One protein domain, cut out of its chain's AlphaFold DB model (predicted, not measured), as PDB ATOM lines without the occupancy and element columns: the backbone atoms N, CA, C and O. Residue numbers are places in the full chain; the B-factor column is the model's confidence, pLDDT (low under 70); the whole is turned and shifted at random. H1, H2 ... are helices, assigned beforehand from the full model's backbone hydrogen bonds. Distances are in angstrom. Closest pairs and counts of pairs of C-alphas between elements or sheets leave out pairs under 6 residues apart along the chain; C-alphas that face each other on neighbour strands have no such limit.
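AT A GLANCE: This is residues 117 to 245 of the 245 residues of an uncharacterized protein of Omnitrophica bacterium RIFOXYB12_FULL_50_7 (UniProt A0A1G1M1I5). What is the shape? A hairpin, H1 and H2, covers a four-helix bundle, H3 to H6. How large? This compact, all-helix printed part has 129 residues, six named helices, a radius of gyration of the C-alphas of 14.6 A and spans of 38 by 32 by 24 A.

IN THESE COORDINATES: Where is the longest helix? H1, residues 117 to 135, 27.1 A long, begins at (210.211, 207.471, 169.665). And the others? H2 is residues 139 to 151, H3 163 to 179, H4 182 to 195, H5 200 to 217 and H6 234 to 241, ending at (198.098, 195.330, 149.252).

HOW THE PARTS SIT: Which touch? For instance, H1 touches H2, C-alphas 128 and 140 closest at 5.0 A, and H3 touches H6, 174 and 236 at 5.1 A. And the backbones? Every O i to N i+4 pair is within hydrogen-bond range but in H3, 12 of 13, and H4, 8 of 10.

THE WHOLE: Any cut? The printed part has none. Which links are long? H2 to H3 and H5 to H6 are.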
ATOM      1  N   ASN A 117     211.432 206.668 169.643       88.62
ATOM      2  CA  ASN A 117     210.211 207.471 169.665       88.62
ATOM      3  C   ASN A 117     209.051 206.781 168.930       88.62
ATOM      4  O   ASN A 117     207.901 207.007 169.291       88.62
ATOM      5  N   SER A 118     209.345 205.917 167.951       90.19
ATOM      6  CA  SER A 118     208.324 205.194 167.188       90.19
ATOM      7  C   SER A 118     207.490 204.254 168.057       90.19
ATOM      8  O   SER A 118     206.287 204.160 167.851       90.19
ATOM      9  N   LEU A 119     208.083 203.603 169.067       93.19
ATOM     10  CA  LEU A 119     207.332 202.717 169.959       93.19
ATOM     11  C   LEU A 119     206.356 203.501 170.846       93.19
ATOM     12  O   LEU A 119     205.223 203.077 171.054       93.19
ATOM     13  N   PHE A 120     206.791 204.663 171.342       94.31
ATOM     14  CA  PHE A 120     205.922 205.563 172.097       94.31
ATOM     15  C   PHE A 120     204.781 206.099 171.223       94.31
ATOM     16  O   PHE A 120     203.642 206.156 171.670       94.31
ATOM     17  N   GLU A 121     205.069 206.468 169.975       95.88
ATOM     18  CA  GLU A 121     204.056 206.938 169.023       95.88
ATOM     19  C   GLU A 121     203.038 205.847 168.681       95.88
ATOM     20  O   GLU A 121     201.841 206.124 168.691       95.88
ATOM     21  N   GLU A 122     203.488 204.609 168.462       96.19
ATOM     22  CA  GLU A 122     202.601 203.461 168.248       96.19
ATOM     23  C   GLU A 122     201.691 203.227 169.460       96.19
ATOM     24  O   GLU A 122     200.485 203.030 169.314       96.19
ATOM     25  N   GLU A 123     202.229 203.328 170.678       97.00
ATOM     26  CA  GLU A 123     201.431 203.237 171.901       97.00
ATOM     27  C   GLU A 123     200.356 204.335 171.976       97.00
ATOM     28  O   GLU A 123     199.209 204.039 172.319       97.00
ATOM     29  N   GLN A 124     200.691 205.588 171.647       98.19
ATOM     30  CA  GLN A 124     199.709 206.680 171.625       98.19
ATOM     31  C   GLN A 124     198.640 206.463 170.544       98.19
ATOM     32  O   GLN A 124     197.456 206.661 170.819       98.19
ATOM     33  N   LYS A 125     199.031 205.980 169.354       98.31
ATOM     34  CA  LYS A 125     198.099 205.604 168.278       98.31
ATOM     35  C   LYS A 125     197.092 204.564 168.767       98.31
ATOM     36  O   LYS A 125     195.887 204.753 168.630       98.31
ATOM     37  N   LEU A 126     197.575 203.484 169.384       98.50
ATOM     38  CA  LEU A 126     196.724 202.403 169.889       98.50
ATOM     39  C   LEU A 126     195.793 202.870 171.015       98.50
ATOM     40  O   LEU A 126     194.632 202.468 171.043       98.50
ATOM     41  N   LYS A 127     196.253 203.751 171.911       98.44
ATOM     42  CA  LYS A 127     195.393 204.350 172.948       98.44
ATOM     43  C   LYS A 127     194.270 205.191 172.344       98.44
ATOM     44  O   LYS A 127     193.119 205.013 172.738       98.44
ATOM     45  N   ALA A 128     194.578 206.025 171.352       98.56
ATOM     46  CA  ALA A 128     193.569 206.809 170.644       98.56
ATOM     47  C   ALA A 128     192.540 205.906 169.935       98.56
ATOM     48  O   ALA A 128     191.337 206.153 170.023       98.56
ATOM     49  N   LEU A 129     192.990 204.809 169.311       98.50
ATOM     50  CA  LEU A 129     192.121 203.802 168.684       98.50
ATOM     51  C   LEU A 129     191.206 203.087 169.686       98.50
ATOM     52  O   LEU A 129     190.028 202.876 169.392       98.50
ATOM     53  N   ILE A 130     191.715 202.743 170.871       98.56
ATOM     54  CA  ILE A 130     190.916 202.154 171.957       98.56
ATOM     55  C   ILE A 130     189.838 203.136 172.422       98.56
ATOM     56  O   ILE A 130     188.676 202.751 172.554       98.56
ATOM     57  N   GLU A 131     190.198 204.399 172.650       98.31
ATOM     58  CA  GLU A 131     189.245 205.428 173.070       98.31
ATOM     59  C   GLU A 131     188.159 205.661 172.017       98.31
ATOM     60  O   GLU A 131     186.972 205.652 172.347       98.31
ATOM     61  N   TRP A 132     188.542 205.788 170.744       98.12
ATOM     62  CA  TRP A 132     187.594 205.925 169.641       98.12
ATOM     63  C   TRP A 132     186.655 204.717 169.547       98.12
ATOM     64  O   TRP A 132     185.444 204.895 169.435       98.12
ATOM     65  N   LYS A 133     187.174 203.487 169.666       97.44
ATOM     66  CA  LYS A 133     186.354 202.264 169.650       97.44
ATOM     67  C   LYS A 133     185.339 202.230 170.795       97.44
ATOM     68  O   LYS A 133     184.220 201.765 170.595       97.44
ATOM     69  N   ASN A 134     185.724 202.707 171.976       97.94
ATOM     70  CA  ASN A 134     184.879 202.672 173.170       97.94
ATOM     71  C   ASN A 134     183.827 203.789 173.197       97.94
ATOM     72  O   ASN A 134     182.751 203.598 173.754       97.94
ATOM     73  N   THR A 135     184.142 204.957 172.638       97.88
ATOM     74  CA  THR A 135     183.306 206.166 172.764       97.88
ATOM     75  C   THR A 135     182.596 206.558 171.471       97.88
ATOM     76  O   THR A 135     181.640 207.328 171.504       97.88
ATOM     77  N   GLY A 136     183.081 206.091 170.318       96.50
ATOM     78  CA  GLY A 136     182.703 206.589 168.995       96.50
ATOM     79  C   GLY A 136     183.239 207.992 168.675       96.50
ATOM     80  O   GLY A 136     183.068 208.466 167.550       96.50
ATOM     81  N   ASN A 137     183.902 208.666 169.623       96.06
ATOM     82  CA  ASN A 137     184.425 210.012 169.431       96.06
ATOM     83  C   ASN A 137     185.747 209.967 168.651       96.06
ATOM     84  O   ASN A 137     186.720 209.350 169.077       96.06
ATOM     85  N   LYS A 138     185.788 210.645 167.502       97.81
ATOM     86  CA  LYS A 138     186.967 210.711 166.619       97.81
ATOM     87  C   LYS A 138     188.056 211.657 167.137       97.81
ATOM     88  O   LYS A 138     189.153 211.668 166.583       97.81
ATOM     89  N   GLN A 139     187.769 212.456 168.166       97.88
ATOM     90  CA  GLN A 139     188.658 213.505 168.665       97.88
ATOM     91  C   GLN A 139     190.052 212.984 169.031       97.88
ATOM     92  O   GLN A 139     191.030 213.572 168.581       97.88
ATOM     93  N   SER A 140     190.156 211.861 169.748       98.12
ATOM     94  CA  SER A 140     191.450 211.279 170.140       98.12
ATOM     95  C   SER A 140     192.320 210.904 168.929       98.12
ATOM     96  O   SER A 140     193.532 211.121 168.931       98.12
ATOM     97  N   ILE A 141     191.705 210.407 167.849       98.56
ATOM     98  CA  ILE A 141     192.394 210.101 166.586       98.56
ATOM     99  C   ILE A 141     192.860 211.384 165.901       98.56
ATOM    100  O   ILE A 141     194.012 211.470 165.477       98.56
ATOM    101  N   CYS A 142     191.997 212.399 165.821       98.44
ATOM    102  CA  CYS A 142     192.350 213.689 165.229       98.44
ATOM    103  C   CYS A 142     193.488 214.379 165.997       98.44
ATOM    104  O   CYS A 142     194.401 214.936 165.387       98.44
ATOM    105  N   GLU A 143     193.467 214.324 167.329       98.38
ATOM    106  CA  GLU A 143     194.534 214.838 168.191       98.38
ATOM    107  C   GLU A 143     195.851 214.095 167.955       98.38
ATOM    108  O   GLU A 143     196.888 214.739 167.766       98.38
ATOM    109  N   PHE A 144     195.812 212.761 167.865       98.44
ATOM    110  CA  PHE A 144     196.986 211.964 167.516       98.44
ATOM    111  C   PHE A 144     197.551 212.359 166.142       98.44
ATOM    112  O   PHE A 144     198.735 212.696 166.051       98.44
ATOM    113  N   ILE A 145     196.721 212.413 165.093       98.62
ATOM    114  CA  ILE A 145     197.138 212.827 163.741       98.62
ATOM    115  C   ILE A 145     197.793 214.215 163.777       98.62
ATOM    116  O   ILE A 145     198.882 214.406 163.230       98.62
ATOM    117  N   ASN A 146     197.170 215.183 164.453       98.38
ATOM    118  CA  ASN A 146     197.709 216.536 164.574       98.38
ATOM    119  C   ASN A 146     199.041 216.563 165.331       98.38
ATOM    120  O   ASN A 146     199.945 217.304 164.942       98.38
ATOM    121  N   SER A 147     199.200 215.738 166.368       98.00
ATOM    122  CA  SER A 147     200.460 215.633 167.107       98.00
ATOM    123  C   SER A 147     201.611 215.157 166.210       98.00
ATOM    124  O   SER A 147     202.677 215.774 166.215       98.00
ATOM    125  N   ILE A 148     201.377 214.144 165.364       97.81
ATOM    126  CA  ILE A 148     202.364 213.624 164.405       97.81
ATOM    127  C   ILE A 148     202.668 214.671 163.330       97.81
ATOM    128  O   ILE A 148     203.838 214.979 163.087       97.81
ATOM    129  N   LYS A 149     201.630 215.283 162.740       97.00
ATOM    130  CA  LYS A 149     201.777 216.346 161.730       97.00
ATOM    131  C   LYS A 149     202.578 217.534 162.249       97.00
ATOM    132  O   LYS A 149     203.424 218.044 161.528       97.00
ATOM    133  N   ASN A 150     202.354 217.949 163.494       97.44
ATOM    134  CA  ASN A 150     203.075 219.066 164.099       97.44
ATOM    135  C   ASN A 150     204.517 218.697 164.455       97.44
ATOM    136  O   ASN A 150     205.433 219.470 164.167       97.44
ATOM    137  N   LYS A 151     204.727 217.518 165.054       96.69
ATOM    138  CA  LYS A 151     206.055 217.031 165.449       96.69
ATOM    139  C   LYS A 151     206.987 216.888 164.246       96.69
ATOM    140  O   LYS A 151     208.152 217.263 164.330       96.69
ATOM    141  N   TYR A 152     206.460 216.388 163.130       96.06
ATOM    142  CA  TYR A 152     207.211 216.117 161.906       96.06
ATOM    143  C   TYR A 152     206.834 217.054 160.756       96.06
ATOM    144  O   TYR A 152     207.005 216.696 159.595       96.06
ATOM    145  N   LYS A 153     206.358 218.270 161.053       95.88
ATOM    146  CA  LYS A 153     205.899 219.238 160.040       95.88
ATOM    147  C   LYS A 153     206.931 219.467 158.937       95.88
ATOM    148  O   LYS A 153     206.590 219.473 157.761       95.88
ATOM    149  N   ASP A 154     208.210 219.543 159.307       96.25
ATOM    150  CA  ASP A 154     209.304 219.784 158.367       96.25
ATOM    151  C   ASP A 154     209.596 218.564 157.488       96.25
ATOM    152  O   ASP A 154     210.412 218.663 156.587       96.25
ATOM    153  N   TRP A 155     209.013 217.397 157.767       94.88
ATOM    154  CA  TRP A 155     209.188 216.148 157.018       94.88
ATOM    155  C   TRP A 155     208.005 215.863 156.093       94.88
ATOM    156  O   TRP A 155     207.982 214.819 155.445       94.88
ATOM    157  N   PHE A 156     207.022 216.755 156.036       94.69
ATOM    158  CA  PHE A 156     205.840 216.593 155.207       94.69
ATOM    159  C   PHE A 156     205.770 217.681 154.131       94.69
ATOM    160  O   PHE A 156     206.418 218.730 154.252       94.69
ATOM    161  N   PRO A 157     205.006 217.453 153.048       93.06
ATOM    162  CA  PRO A 157     204.665 218.509 152.106       93.06
ATOM    163  C   PRO A 157     204.090 219.740 152.834       93.06
ATOM    164  O   PRO A 157     203.354 219.585 153.810       93.06
ATOM    165  N   PRO A 158     204.424 220.968 152.391       91.31
ATOM    166  CA  PRO A 158     205.180 221.299 151.178       91.31
ATOM    167  C   PRO A 158     206.715 221.255 151.332       91.31
ATOM    168  O   PRO A 158     207.428 221.499 150.354       91.31
ATOM    169  N   HIS A 159     207.242 220.958 152.525       91.06
ATOM    170  CA  HIS A 159     208.662 221.097 152.853       91.06
ATOM    171  C   HIS A 159     209.539 220.034 152.165       91.06
ATOM    172  O   HIS A 159     209.939 220.210 151.008       91.06
ATOM    173  N   LYS A 160     209.852 218.926 152.839       91.06
ATOM    174  CA  LYS A 160     210.662 217.827 152.287       91.06
ATOM    175  C   LYS A 160     209.944 216.501 152.472       91.06
ATOM    176  O   LYS A 160     209.191 216.342 153.418       91.06
ATOM    177  N   LEU A 161     210.244 215.558 151.590       90.31
ATOM    178  CA  LEU A 161     209.941 214.149 151.790       90.31
ATOM    179  C   LEU A 161     211.242 213.458 152.184       90.31
ATOM    180  O   LEU A 161     212.233 213.523 151.458       90.31
ATOM    181  N   VAL A 162     211.256 212.861 153.369       90.44
ATOM    182  CA  VAL A 162     212.325 211.966 153.824       90.44
ATOM    183  C   VAL A 162     211.801 210.529 153.774       90.44
ATOM    184  O   VAL A 162     210.588 210.342 153.745       90.44
ATOM    185  N   PRO A 163     212.656 209.492 153.792       87.25
ATOM    186  CA  PRO A 163     212.187 208.111 153.636       87.25
ATOM    187  C   PRO A 163     211.075 207.691 154.614       87.25
ATOM    188  O   PRO A 163     210.165 206.967 154.236       87.25
ATOM    189  N   ILE A 164     211.100 208.190 155.857       89.00
ATOM    190  CA  ILE A 164     210.071 207.885 156.867       89.00
ATOM    191  C   ILE A 164     208.754 208.658 156.660       89.00
ATOM    192  O   ILE A 164     207.735 208.312 157.253       89.00
ATOM    193  N   SER A 165     208.741 209.694 155.814       92.88
ATOM    194  CA  SER A 165     207.536 210.480 155.528       92.88
ATOM    195  C   SER A 165     206.436 209.612 154.929       92.88
ATOM    196  O   SER A 165     205.281 209.771 155.310       92.88
ATOM    197  N   THR A 166     206.789 208.669 154.048       91.94
ATOM    198  CA  THR A 166     205.835 207.740 153.428       91.94
ATOM    199  C   THR A 166     205.211 206.802 154.462       91.94
ATOM    200  O   THR A 166     204.010 206.573 154.418       91.94
ATOM    201  N   THR A 167     205.974 206.345 155.463       93.38
ATOM    202  CA  THR A 167     205.434 205.527 156.564       93.38
ATOM    203  C   THR A 167     204.375 206.287 157.364       93.38
ATOM    204  O   THR A 167     203.271 205.784 157.559       93.38
ATOM    205  N   TYR A 168     204.669 207.523 157.782       96.19
ATOM    206  CA  TYR A 168     203.685 208.347 158.496       96.19
ATOM    207  C   TYR A 168     202.505 208.753 157.610       96.19
ATOM    208  O   TYR A 168     201.391 208.914 158.108       96.19
ATOM    209  N   MET A 169     202.731 208.915 156.304       97.00
ATOM    210  CA  MET A 169     201.662 209.168 155.346       97.00
ATOM    211  C   MET A 169     200.666 208.013 155.336       97.00
ATOM    212  O   MET A 169     199.480 208.271 155.541       97.00
ATOM    213  N   SER A 170     201.151 206.776 155.180       97.31
ATOM    214  CA  SER A 170     200.335 205.559 155.182       97.31
ATOM    215  C   SER A 170     199.558 205.404 156.489       97.31
ATOM    216  O   SER A 170     198.347 205.197 156.456       97.31
ATOM    217  N   ASP A 171     200.220 205.590 157.635       97.06
ATOM    218  CA  ASP A 171     199.578 205.516 158.952       97.06
ATOM    219  C   ASP A 171     198.448 206.549 159.103       97.06
ATOM    220  O   ASP A 171     197.353 206.216 159.550       97.06
ATOM    221  N   ILE A 172     198.680 207.807 158.713       98.50
ATOM    222  CA  ILE A 172     197.660 208.865 158.802       98.50
ATOM    223  C   ILE A 172     196.517 208.621 157.805       98.50
ATOM    224  O   ILE A 172     195.353 208.819 158.156       98.50
ATOM    225  N   ALA A 173     196.819 208.174 156.583       98.56
ATOM    226  CA  ALA A 173     195.807 207.830 155.588       98.56
ATOM    227  C   ALA A 173     194.903 206.691 156.090       98.56
ATOM    228  O   ALA A 173     193.679 206.795 156.022       98.56
ATOM    229  N   GLU A 174     195.484 205.643 156.672       98.25
ATOM    230  CA  GLU A 174     194.723 204.557 157.287       98.25
ATOM    231  C   GLU A 174     193.772 205.065 158.379       98.25
ATOM    232  O   GLU A 174     192.609 204.667 158.416       98.25
ATOM    233  N   LEU A 175     194.237 205.967 159.251       98.62
ATOM    234  CA  LEU A 175     193.400 206.531 160.312       98.62
ATOM    235  C   LEU A 175     192.221 207.338 159.754       98.62
ATOM    236  O   LEU A 175     191.116 207.217 160.281       98.62
ATOM    237  N   TYR A 176     192.423 208.114 158.683       98.75
ATOM    238  CA  TYR A 176     191.333 208.836 158.018       98.75
ATOM    239  C   TYR A 176     190.293 207.894 157.398       98.75
ATOM    240  O   TYR A 176     189.093 208.136 157.547       98.75
ATOM    241  N   ASP A 177     190.729 206.808 156.754       98.50
ATOM    242  CA  ASP A 177     189.824 205.789 156.205       98.50
ATOM    243  C   ASP A 177     189.037 205.088 157.321       98.50
ATOM    244  O   ASP A 177     187.818 204.924 157.232       98.50
ATOM    245  N   LEU A 178     189.717 204.752 158.423       97.50
ATOM    246  CA  LEU A 178     189.127 204.089 159.583       97.50
ATOM    247  C   LEU A 178     188.019 204.923 160.239       97.50
ATOM    248  O   LEU A 178     186.952 204.389 160.549       97.50
ATOM    249  N   ILE A 179     188.256 206.220 160.451       97.75
ATOM    250  CA  ILE A 179     187.263 207.116 161.061       97.75
ATOM    251  C   ILE A 179     186.257 207.667 160.044       97.75
ATOM    252  O   ILE A 179     185.342 208.391 160.437       97.75
ATOM    253  N   GLY A 180     186.402 207.359 158.755       97.62
ATOM    254  CA  GLY A 180     185.516 207.835 157.694       97.62
ATOM    255  C   GLY A 180     185.622 209.334 157.397       97.62
ATOM    256  O   GLY A 180     184.639 209.935 156.977       97.62
ATOM    257  N   ASP A 181     186.773 209.958 157.658       98.31
ATOM    258  CA  ASP A 181     187.064 211.340 157.243       98.31
ATOM    259  C   ASP A 181     187.838 211.325 155.915       98.31
ATOM    260  O   ASP A 181     189.039 211.595 155.832       98.31
ATOM    261  N   TYR A 182     187.125 210.920 154.863       98.56
ATOM    262  CA  TYR A 182     187.709 210.659 153.548       98.56
ATOM    263  C   TYR A 182     188.244 211.924 152.874       98.56
ATOM    264  O   TYR A 182     189.274 211.861 152.211       98.56
ATOM    265  N   ASP A 183     187.600 213.078 153.075       98.62
ATOM    266  CA  ASP A 183     188.042 214.347 152.483       98.62
ATOM    267  C   ASP A 183     189.414 214.777 153.014       98.62
ATOM    268  O   ASP A 183     190.268 215.239 152.249       98.62
ATOM    269  N   SER A 184     189.653 214.604 154.316       98.56
ATOM    270  CA  SER A 184     190.969 214.852 154.906       98.56
ATOM    271  C   SER A 184     192.005 213.830 154.432       98.56
ATOM    272  O   SER A 184     193.146 214.210 154.153       98.56
ATOM    273  N   GLY A 185     191.607 212.561 154.280       98.56
ATOM    274  CA  GLY A 185     192.444 211.501 153.713       98.56
ATOM    275  C   GLY A 185     192.904 211.798 152.283       98.56
ATOM    276  O   GLY A 185     194.099 211.734 152.001       98.56
ATOM    277  N   ILE A 186     191.983 212.211 151.407       98.69
ATOM    278  CA  ILE A 186     192.264 212.600 150.015       98.69
ATOM    279  C   ILE A 186     193.280 213.742 149.977       98.69
ATOM    280  O   ILE A 186     194.357 213.577 149.409       98.69
ATOM    281  N   LYS A 187     192.998 214.858 150.664       98.31
ATOM    282  CA  LYS A 187     193.899 216.026 150.699       98.31
ATOM    283  C   LYS A 187     195.291 215.674 151.218       98.31
ATOM    284  O   LYS A 187     196.296 216.197 150.739       98.31
ATOM    285  N   TRP A 188     195.354 214.806 152.226       97.69
ATOM    286  CA  TRP A 188     196.617 214.337 152.780       97.69
ATOM    287  C   TRP A 188     197.433 213.582 151.731       97.69
ATOM    288  O   TRP A 188     198.578 213.956 151.473       97.69
ATOM    289  N   VAL A 189     196.839 212.588 151.070       97.62
ATOM    290  CA  VAL A 189     197.510 211.779 150.043       97.62
ATOM    291  C   VAL A 189     197.882 212.608 148.806       97.62
ATOM    292  O   VAL A 189     198.978 212.439 148.270       97.62
ATOM    293  N   GLU A 190     197.028 213.540 148.373       97.12
ATOM    294  CA  GLU A 190     197.317 214.457 147.257       97.12
ATOM    295  C   GLU A 190     198.581 215.277 147.510       97.12
ATOM    296  O   GLU A 190     199.453 215.340 146.644       97.12
ATOM    297  N   SER A 191     198.739 215.819 148.722       96.00
ATOM    298  CA  SER A 191     199.915 216.624 149.067       96.00
ATOM    299  C   SER A 191     201.233 215.853 148.926       96.00
ATOM    300  O   SER A 191     202.258 216.427 148.548       96.00
ATOM    301  N   PHE A 192     201.213 214.542 149.195       95.44
ATOM    302  CA  PHE A 192     202.360 213.666 148.977       95.44
ATOM    303  C   PHE A 192     202.551 213.387 147.500       95.44
ATOM    304  O   PHE A 192     203.643 213.612 146.997       95.44
ATOM    305  N   ARG A 193     201.496 212.985 146.790       94.38
ATOM    306  CA  ARG A 193     201.546 212.699 145.353       94.38
ATOM    307  C   ARG A 193     202.134 213.853 144.532       94.38
ATOM    308  O   ARG A 193     202.910 213.605 143.614       94.38
ATOM    309  N   GLU A 194     201.773 215.096 144.851       92.62
ATOM    310  CA  GLU A 194     202.277 216.301 144.173       92.62
ATOM    311  C   GLU A 194     203.777 216.539 144.392       92.62
ATOM    312  O   GLU A 194     204.457 217.114 143.538       92.62
ATOM    313  N   LYS A 195     204.292 216.121 145.552       91.25
ATOM    314  CA  LYS A 195     205.679 216.338 145.971       91.25
ATOM    315  C   LYS A 195     206.587 215.152 145.648       91.25
ATOM    316  O   LYS A 195     207.782 215.355 145.421       91.25
ATOM    317  N   ASP A 196     206.041 213.944 145.691       83.12
ATOM    318  CA  ASP A 196     206.749 212.690 145.489       83.12
ATOM    319  C   ASP A 196     207.093 212.476 144.011       83.12
ATOM    320  O   ASP A 196     206.534 213.107 143.114       83.12
ATOM    321  N   SER A 197     208.081 211.618 143.781       71.12
ATOM    322  CA  SER A 197     208.707 211.293 142.504       71.12
ATOM    323  C   SER A 197     207.759 211.339 141.298       71.12
ATOM    324  O   SER A 197     206.619 210.873 141.328       71.12
ATOM    325  N   LYS A 198     208.283 211.837 140.170       76.12
ATOM    326  CA  LYS A 198     207.593 211.814 138.869       76.12
ATOM    327  C   LYS A 198     207.573 210.426 138.224       76.12
ATOM    328  O   LYS A 198     207.082 210.295 137.102       76.12
ATOM    329  N   ASP A 199     208.156 209.409 138.860       90.88
ATOM    330  CA  ASP A 199     208.111 208.062 138.310       90.88
ATOM    331  C   ASP A 199     206.670 207.542 138.290       90.88
ATOM    332  O   ASP A 199     205.882 207.723 139.219       90.88
ATOM    333  N   LYS A 200     206.323 206.905 137.174       92.88
ATOM    334  CA  LYS A 200     204.951 206.496 136.899       92.88
ATOM    335  C   LYS A 200     204.426 205.501 137.938       92.88
ATOM    336  O   LYS A 200     203.265 205.590 138.312       92.88
ATOM    337  N   ARG A 201     205.268 204.576 138.414       93.38
ATOM    338  CA  ARG A 201     204.844 203.524 139.345       93.38
ATOM    339  C   ARG A 201     204.379 204.132 140.666       93.38
ATOM    340  O   ARG A 201     203.287 203.813 141.116       93.38
ATOM    341  N   THR A 202     205.173 205.022 141.252       92.31
ATOM    342  CA  THR A 202     204.816 205.736 142.484       92.31
ATOM    343  C   THR A 202     203.538 206.559 142.302       92.31
ATOM    344  O   THR A 202     202.629 206.506 143.129       92.31
ATOM    345  N   GLN A 203     203.415 207.271 141.180       94.50
ATOM    346  CA  GLN A 203     202.216 208.056 140.869       94.50
ATOM    347  C   GLN A 203     200.957 207.187 140.711       94.50
ATOM    348  O   GLN A 203     199.883 207.585 141.170       94.50
ATOM    349  N   ASP A 204     201.082 206.002 140.110       95.69
ATOM    350  CA  ASP A 204     199.991 205.033 139.971       95.69
ATOM    351  C   ASP A 204     199.552 204.485 141.348       95.69
ATOM    352  O   ASP A 204     198.353 204.324 141.588       95.69
ATOM    353  N   GLU A 205     200.488 204.265 142.283       96.50
ATOM    354  CA  GLU A 205     200.188 203.847 143.663       96.50
ATOM    355  C   GLU A 205     199.388 204.908 144.430       96.50
ATOM    356  O   GLU A 205     198.339 204.598 145.003       96.50
ATOM    357  N   TYR A 206     199.814 206.175 144.373       96.94
ATOM    358  CA  TYR A 206     199.058 207.286 144.957       96.94
ATOM    359  C   TYR A 206     197.680 207.454 144.308       96.94
ATOM    360  O   TYR A 206     196.685 207.638 145.006       96.94
ATOM    361  N   ALA A 207     197.588 207.363 142.978       97.00
ATOM    362  CA  ALA A 207     196.314 207.473 142.269       97.00
ATOM    363  C   ALA A 207     195.335 206.350 142.653       97.00
ATOM    364  O   ALA A 207     194.134 206.595 142.785       97.00
ATOM    365  N   ALA A 208     195.833 205.128 142.861       98.12
ATOM    366  CA  ALA A 208     195.022 204.011 143.331       98.12
ATOM    367  C   ALA A 208     194.534 204.218 144.773       98.12
ATOM    368  O   ALA A 208     193.375 203.922 145.068       98.12
ATOM    369  N   LEU A 209     195.376 204.765 145.657       98.44
ATOM    370  CA  LEU A 209     194.984 205.100 147.028       98.44
ATOM    371  C   LEU A 209     193.914 206.204 147.066       98.44
ATOM    372  O   LEU A 209     192.912 206.061 147.762       98.44
ATOM    373  N   LEU A 210     194.075 207.263 146.267       98.50
ATOM    374  CA  LEU A 210     193.078 208.334 146.133       98.50
ATOM    375  C   LEU A 210     191.736 207.809 145.622       98.50
ATOM    376  O   LEU A 210     190.690 208.131 146.178       98.50
ATOM    377  N   ARG A 211     191.759 206.941 144.601       98.56
ATOM    378  CA  ARG A 211     190.542 206.292 144.101       98.56
ATOM    379  C   ARG A 211     189.840 205.495 145.198       98.56
ATOM    380  O   ARG A 211     188.624 205.573 145.304       98.56
ATOM    381  N   ALA A 212     190.590 204.765 146.020       98.56
ATOM    382  CA  ALA A 212     190.013 203.983 147.106       98.56
ATOM    383  C   ALA A 212     189.293 204.863 148.147       98.56
ATOM    384  O   ALA A 212     188.218 204.488 148.612       98.56
ATOM    385  N   PHE A 213     189.827 206.049 148.463       98.62
ATOM    386  CA  PHE A 213     189.119 207.025 149.298       98.62
ATOM    387  C   PHE A 213     187.830 207.540 148.649       98.62
ATOM    388  O   PHE A 213     186.797 207.597 149.315       98.62
ATOM    389  N   GLU A 214     187.870 207.893 147.362       98.62
ATOM    390  CA  GLU A 214     186.686 208.377 146.638       98.62
ATOM    391  C   GLU A 214     185.583 207.312 146.562       98.62
ATOM    392  O   GLU A 214     184.406 207.603 146.771       98.62
ATOM    393  N   GLU A 215     185.957 206.053 146.343       98.44
ATOM    394  CA  GLU A 215     185.038 204.917 146.386       98.44
ATOM    395  C   GLU A 215     184.401 204.755 147.780       98.44
ATOM    396  O   GLU A 215     183.181 204.607 147.887       98.44
ATOM    397  N   SER A 216     185.192 204.837 148.861       98.00
ATOM    398  CA  SER A 216     184.669 204.818 150.238       98.00
ATOM    399  C   SER A 216     183.701 205.982 150.496       98.00
ATOM    400  O   SER A 216     182.633 205.785 151.078       98.00
ATOM    401  N   LYS A 217     184.024 207.186 150.012       98.00
ATOM    402  CA  LYS A 217     183.174 208.383 150.123       98.00
ATOM    403  C   LYS A 217     181.839 208.231 149.390       98.00
ATOM    404  O   LYS A 217     180.826 208.741 149.860       98.00
ATOM    405  N   GLN A 218     181.817 207.488 148.284       98.00
ATOM    406  CA  GLN A 218     180.599 207.124 147.550       98.00
ATOM    407  C   GLN A 218     179.791 206.000 148.225       98.00
ATOM    408  O   GLN A 218     178.769 205.569 147.692       98.00
ATOM    409  N   GLY A 219     180.225 205.520 149.395       96.75
ATOM    410  CA  GLY A 219     179.540 204.476 150.150       96.75
ATOM    411  C   GLY A 219     179.806 203.064 149.632       96.75
ATOM    412  O   GLY A 219     179.052 202.147 149.965       96.75
ATOM    413  N   MET A 220     180.855 202.857 148.823       96.56
ATOM    414  CA  MET A 220     181.235 201.506 148.419       96.56
ATOM    415  C   MET A 220     181.613 200.664 149.646       96.56
ATOM    416  O   MET A 220     182.250 201.167 150.577       96.56
ATOM    417  N   PRO A 221     181.258 199.366 149.661       95.31
ATOM    418  CA  PRO A 221     181.542 198.515 150.801       95.31
ATOM    419  C   PRO A 221     183.050 198.349 151.023       95.31
ATOM    420  O   PRO A 221     183.872 198.434 150.096       95.31
ATOM    421  N   LYS A 222     183.382 198.063 152.285       96.75
ATOM    422  CA  LYS A 222     184.712 197.646 152.740       96.75
ATOM    423  C   LYS A 222     185.215 196.437 151.943       96.75
ATOM    424  O   LYS A 222     184.420 195.632 151.460       96.75
ATOM    425  N   ILE A 223     186.534 196.297 151.837       96.81
ATOM    426  CA  ILE A 223     187.158 195.121 151.222       96.81
ATOM    427  C   ILE A 223     187.354 194.066 152.301       96.81
ATOM    428  O   ILE A 223     187.925 194.360 153.351       96.81
ATOM    429  N   CYS A 224     186.898 192.849 152.028       95.00
ATOM    430  CA  CYS A 224     187.055 191.709 152.918       95.00
ATOM    431  C   CYS A 224     188.063 190.709 152.348       95.00
ATOM    432  O   CYS A 224     188.237 190.633 151.131       95.00
ATOM    433  N   GLY A 225     188.715 189.945 153.226       89.38
ATOM    434  CA  GLY A 225     189.494 188.776 152.810       89.38
ATOM    435  C   GLY A 225     188.610 187.671 152.228       89.38
ATOM    436  O   GLY A 225     187.392 187.686 152.406       89.38
ATOM    437  N   ASP A 226     189.233 186.696 151.565       81.50
ATOM    438  CA  ASP A 226     188.537 185.585 150.890       81.50
ATOM    439  C   ASP A 226     187.625 184.774 151.831       81.50
ATOM    440  O   ASP A 226     186.634 184.191 151.398       81.50
ATOM    441  N   ASP A 227     187.945 184.738 153.128       77.56
ATOM    442  CA  ASP A 227     187.148 184.055 154.151       77.56
ATOM    443  C   ASP A 227     185.999 184.910 154.719       77.56
ATOM    444  O   ASP A 227     185.235 184.435 155.561       77.56
ATOM    445  N   GLY A 228     185.885 186.171 154.287       83.44
ATOM    446  CA  GLY A 228     184.879 187.136 154.727       83.44
ATOM    447  C   GLY A 228     184.971 187.543 156.200       83.44
ATOM    448  O   GLY A 228     184.130 188.312 156.662       83.44
ATOM    449  N   LYS A 229     185.959 187.051 156.961       85.62
ATOM    450  CA  LYS A 229     186.014 187.250 158.420       85.62
ATOM    451  C   LYS A 229     186.452 188.651 158.807       85.62
ATOM    452  O   LYS A 229     186.037 189.161 159.844       85.62
ATOM    453  N   TYR A 230     187.304 189.256 157.986       90.06
ATOM    454  CA  TYR A 230     187.876 190.566 158.249       90.06
ATOM    455  C   TYR A 230     187.657 191.476 157.056       90.06
ATOM    456  O   TYR A 230     187.967 191.106 155.924       90.06
ATOM    457  N   CYS A 231     187.148 192.674 157.335       94.88
ATOM    458  CA  CYS A 231     186.916 193.705 156.339       94.88
ATOM    459  C   CYS A 231     187.535 195.020 156.802       94.88
ATOM    460  O   CYS A 231     187.268 195.483 157.913       94.88
ATOM    461  N   VAL A 232     188.314 195.647 155.931       96.94
ATOM    462  CA  VAL A 232     188.958 196.941 156.180       96.94
ATOM    463  C   VAL A 232     188.434 197.986 155.195       96.94
ATOM    464  O   VAL A 232     187.831 197.650 154.171       96.94
ATOM    465  N   GLY A 233     188.618 199.267 155.517       97.81
ATOM    466  CA  GLY A 233     188.304 200.343 154.579       97.81
ATOM    467  C   GLY A 233     189.099 200.195 153.275       97.81
ATOM    468  O   GLY A 233     190.118 199.497 153.221       97.81
ATOM    469  N   ARG A 234     188.590 200.768 152.180       98.31
ATOM    470  CA  ARG A 234     189.162 200.530 150.847       98.31
ATOM    471  C   ARG A 234     190.566 201.122 150.727       98.31
ATOM    472  O   ARG A 234     191.427 200.503 150.103       98.31
ATOM    473  N   ALA A 235     190.817 202.279 151.341       98.44
ATOM    474  CA  ALA A 235     192.140 202.889 151.329       98.44
ATOM    475  C   ALA A 235     193.118 202.091 152.204       98.44
ATOM    476  O   ALA A 235     194.223 201.794 151.756       98.44
ATOM    477  N   THR A 236     192.691 201.622 153.382       98.31
ATOM    478  CA  THR A 236     193.470 200.686 154.207       98.31
ATOM    479  C   THR A 236     193.805 199.401 153.445       98.31
ATOM    480  O   THR A 236     194.957 198.975 153.453       98.31
ATOM    481  N   ALA A 237     192.842 198.801 152.735       98.00
ATOM    482  CA  ALA A 237     193.101 197.622 151.903       98.00
ATOM    483  C   ALA A 237     194.163 197.910 150.839       98.00
ATOM    484  O   ALA A 237     195.063 197.096 150.627       98.00
ATOM    485  N   ARG A 238     194.090 199.083 150.196       98.00
ATOM    486  CA  ARG A 238     195.059 199.481 149.176       98.00
ATOM    487  C   ARG A 238     196.466 199.654 149.750       98.00
ATOM    488  O   ARG A 238     197.413 199.217 149.103       98.00
ATOM    489  N   LEU A 239     196.591 200.239 150.941       97.94
ATOM    490  CA  LEU A 239     197.865 200.344 151.659       97.94
ATOM    491  C   LEU A 239     198.440 198.952 151.953       97.94
ATOM    492  O   LEU A 239     199.575 198.674 151.585       97.94
ATOM    493  N   ILE A 240     197.635 198.046 152.520       97.06
ATOM    494  CA  ILE A 240     198.060 196.677 152.864       97.06
ATOM    495  C   ILE A 240     198.530 195.898 151.625       97.06
ATOM    496  O   ILE A 240     199.507 195.152 151.689       97.06
ATOM    497  N   GLN A 241     197.832 196.052 150.498       96.31
ATOM    498  CA  GLN A 241     198.098 195.330 149.252       96.31
ATOM    499  C   GLN A 241     199.289 195.870 148.455       96.31
ATOM    500  O   GLN A 241     199.760 195.187 147.543       96.31
ATOM    501  N   SER A 242     199.754 197.083 148.753       95.25
ATOM    502  CA  SER A 242     200.818 197.729 147.993       95.25
ATOM    503  C   SER A 242     202.201 197.140 148.314       95.25
ATOM    504  O   SER A 242     202.473 196.617 149.395       95.25
ATOM    505  N   ASP A 243     203.096 197.211 147.327       89.88
ATOM    506  CA  ASP A 243     204.540 196.995 147.499       89.88
ATOM    507  C   ASP A 243     205.293 198.301 147.797       89.88
ATOM    508  O   ASP A 243     206.509 198.276 147.985       89.88
ATOM    509  N   TYR A 244     204.598 199.439 147.743       90.44
ATOM    510  CA  TYR A 244     205.194 200.768 147.836       90.44
ATOM    511  C   TYR A 244     205.017 201.412 149.218       90.44
ATOM    512  O   TYR A 244     205.970 201.997 149.733       90.44
ATOM    513  N   PHE A 245     203.817 201.300 149.791       88.88
ATOM    514  CA  PHE A 245     203.450 201.844 151.103       88.88
ATOM    515  C   PHE A 245     203.778 200.880 152.247       88.88
ATOM    516  O   PHE A 245     204.098 201.395 153.343       88.88
TER     517      PHE A 245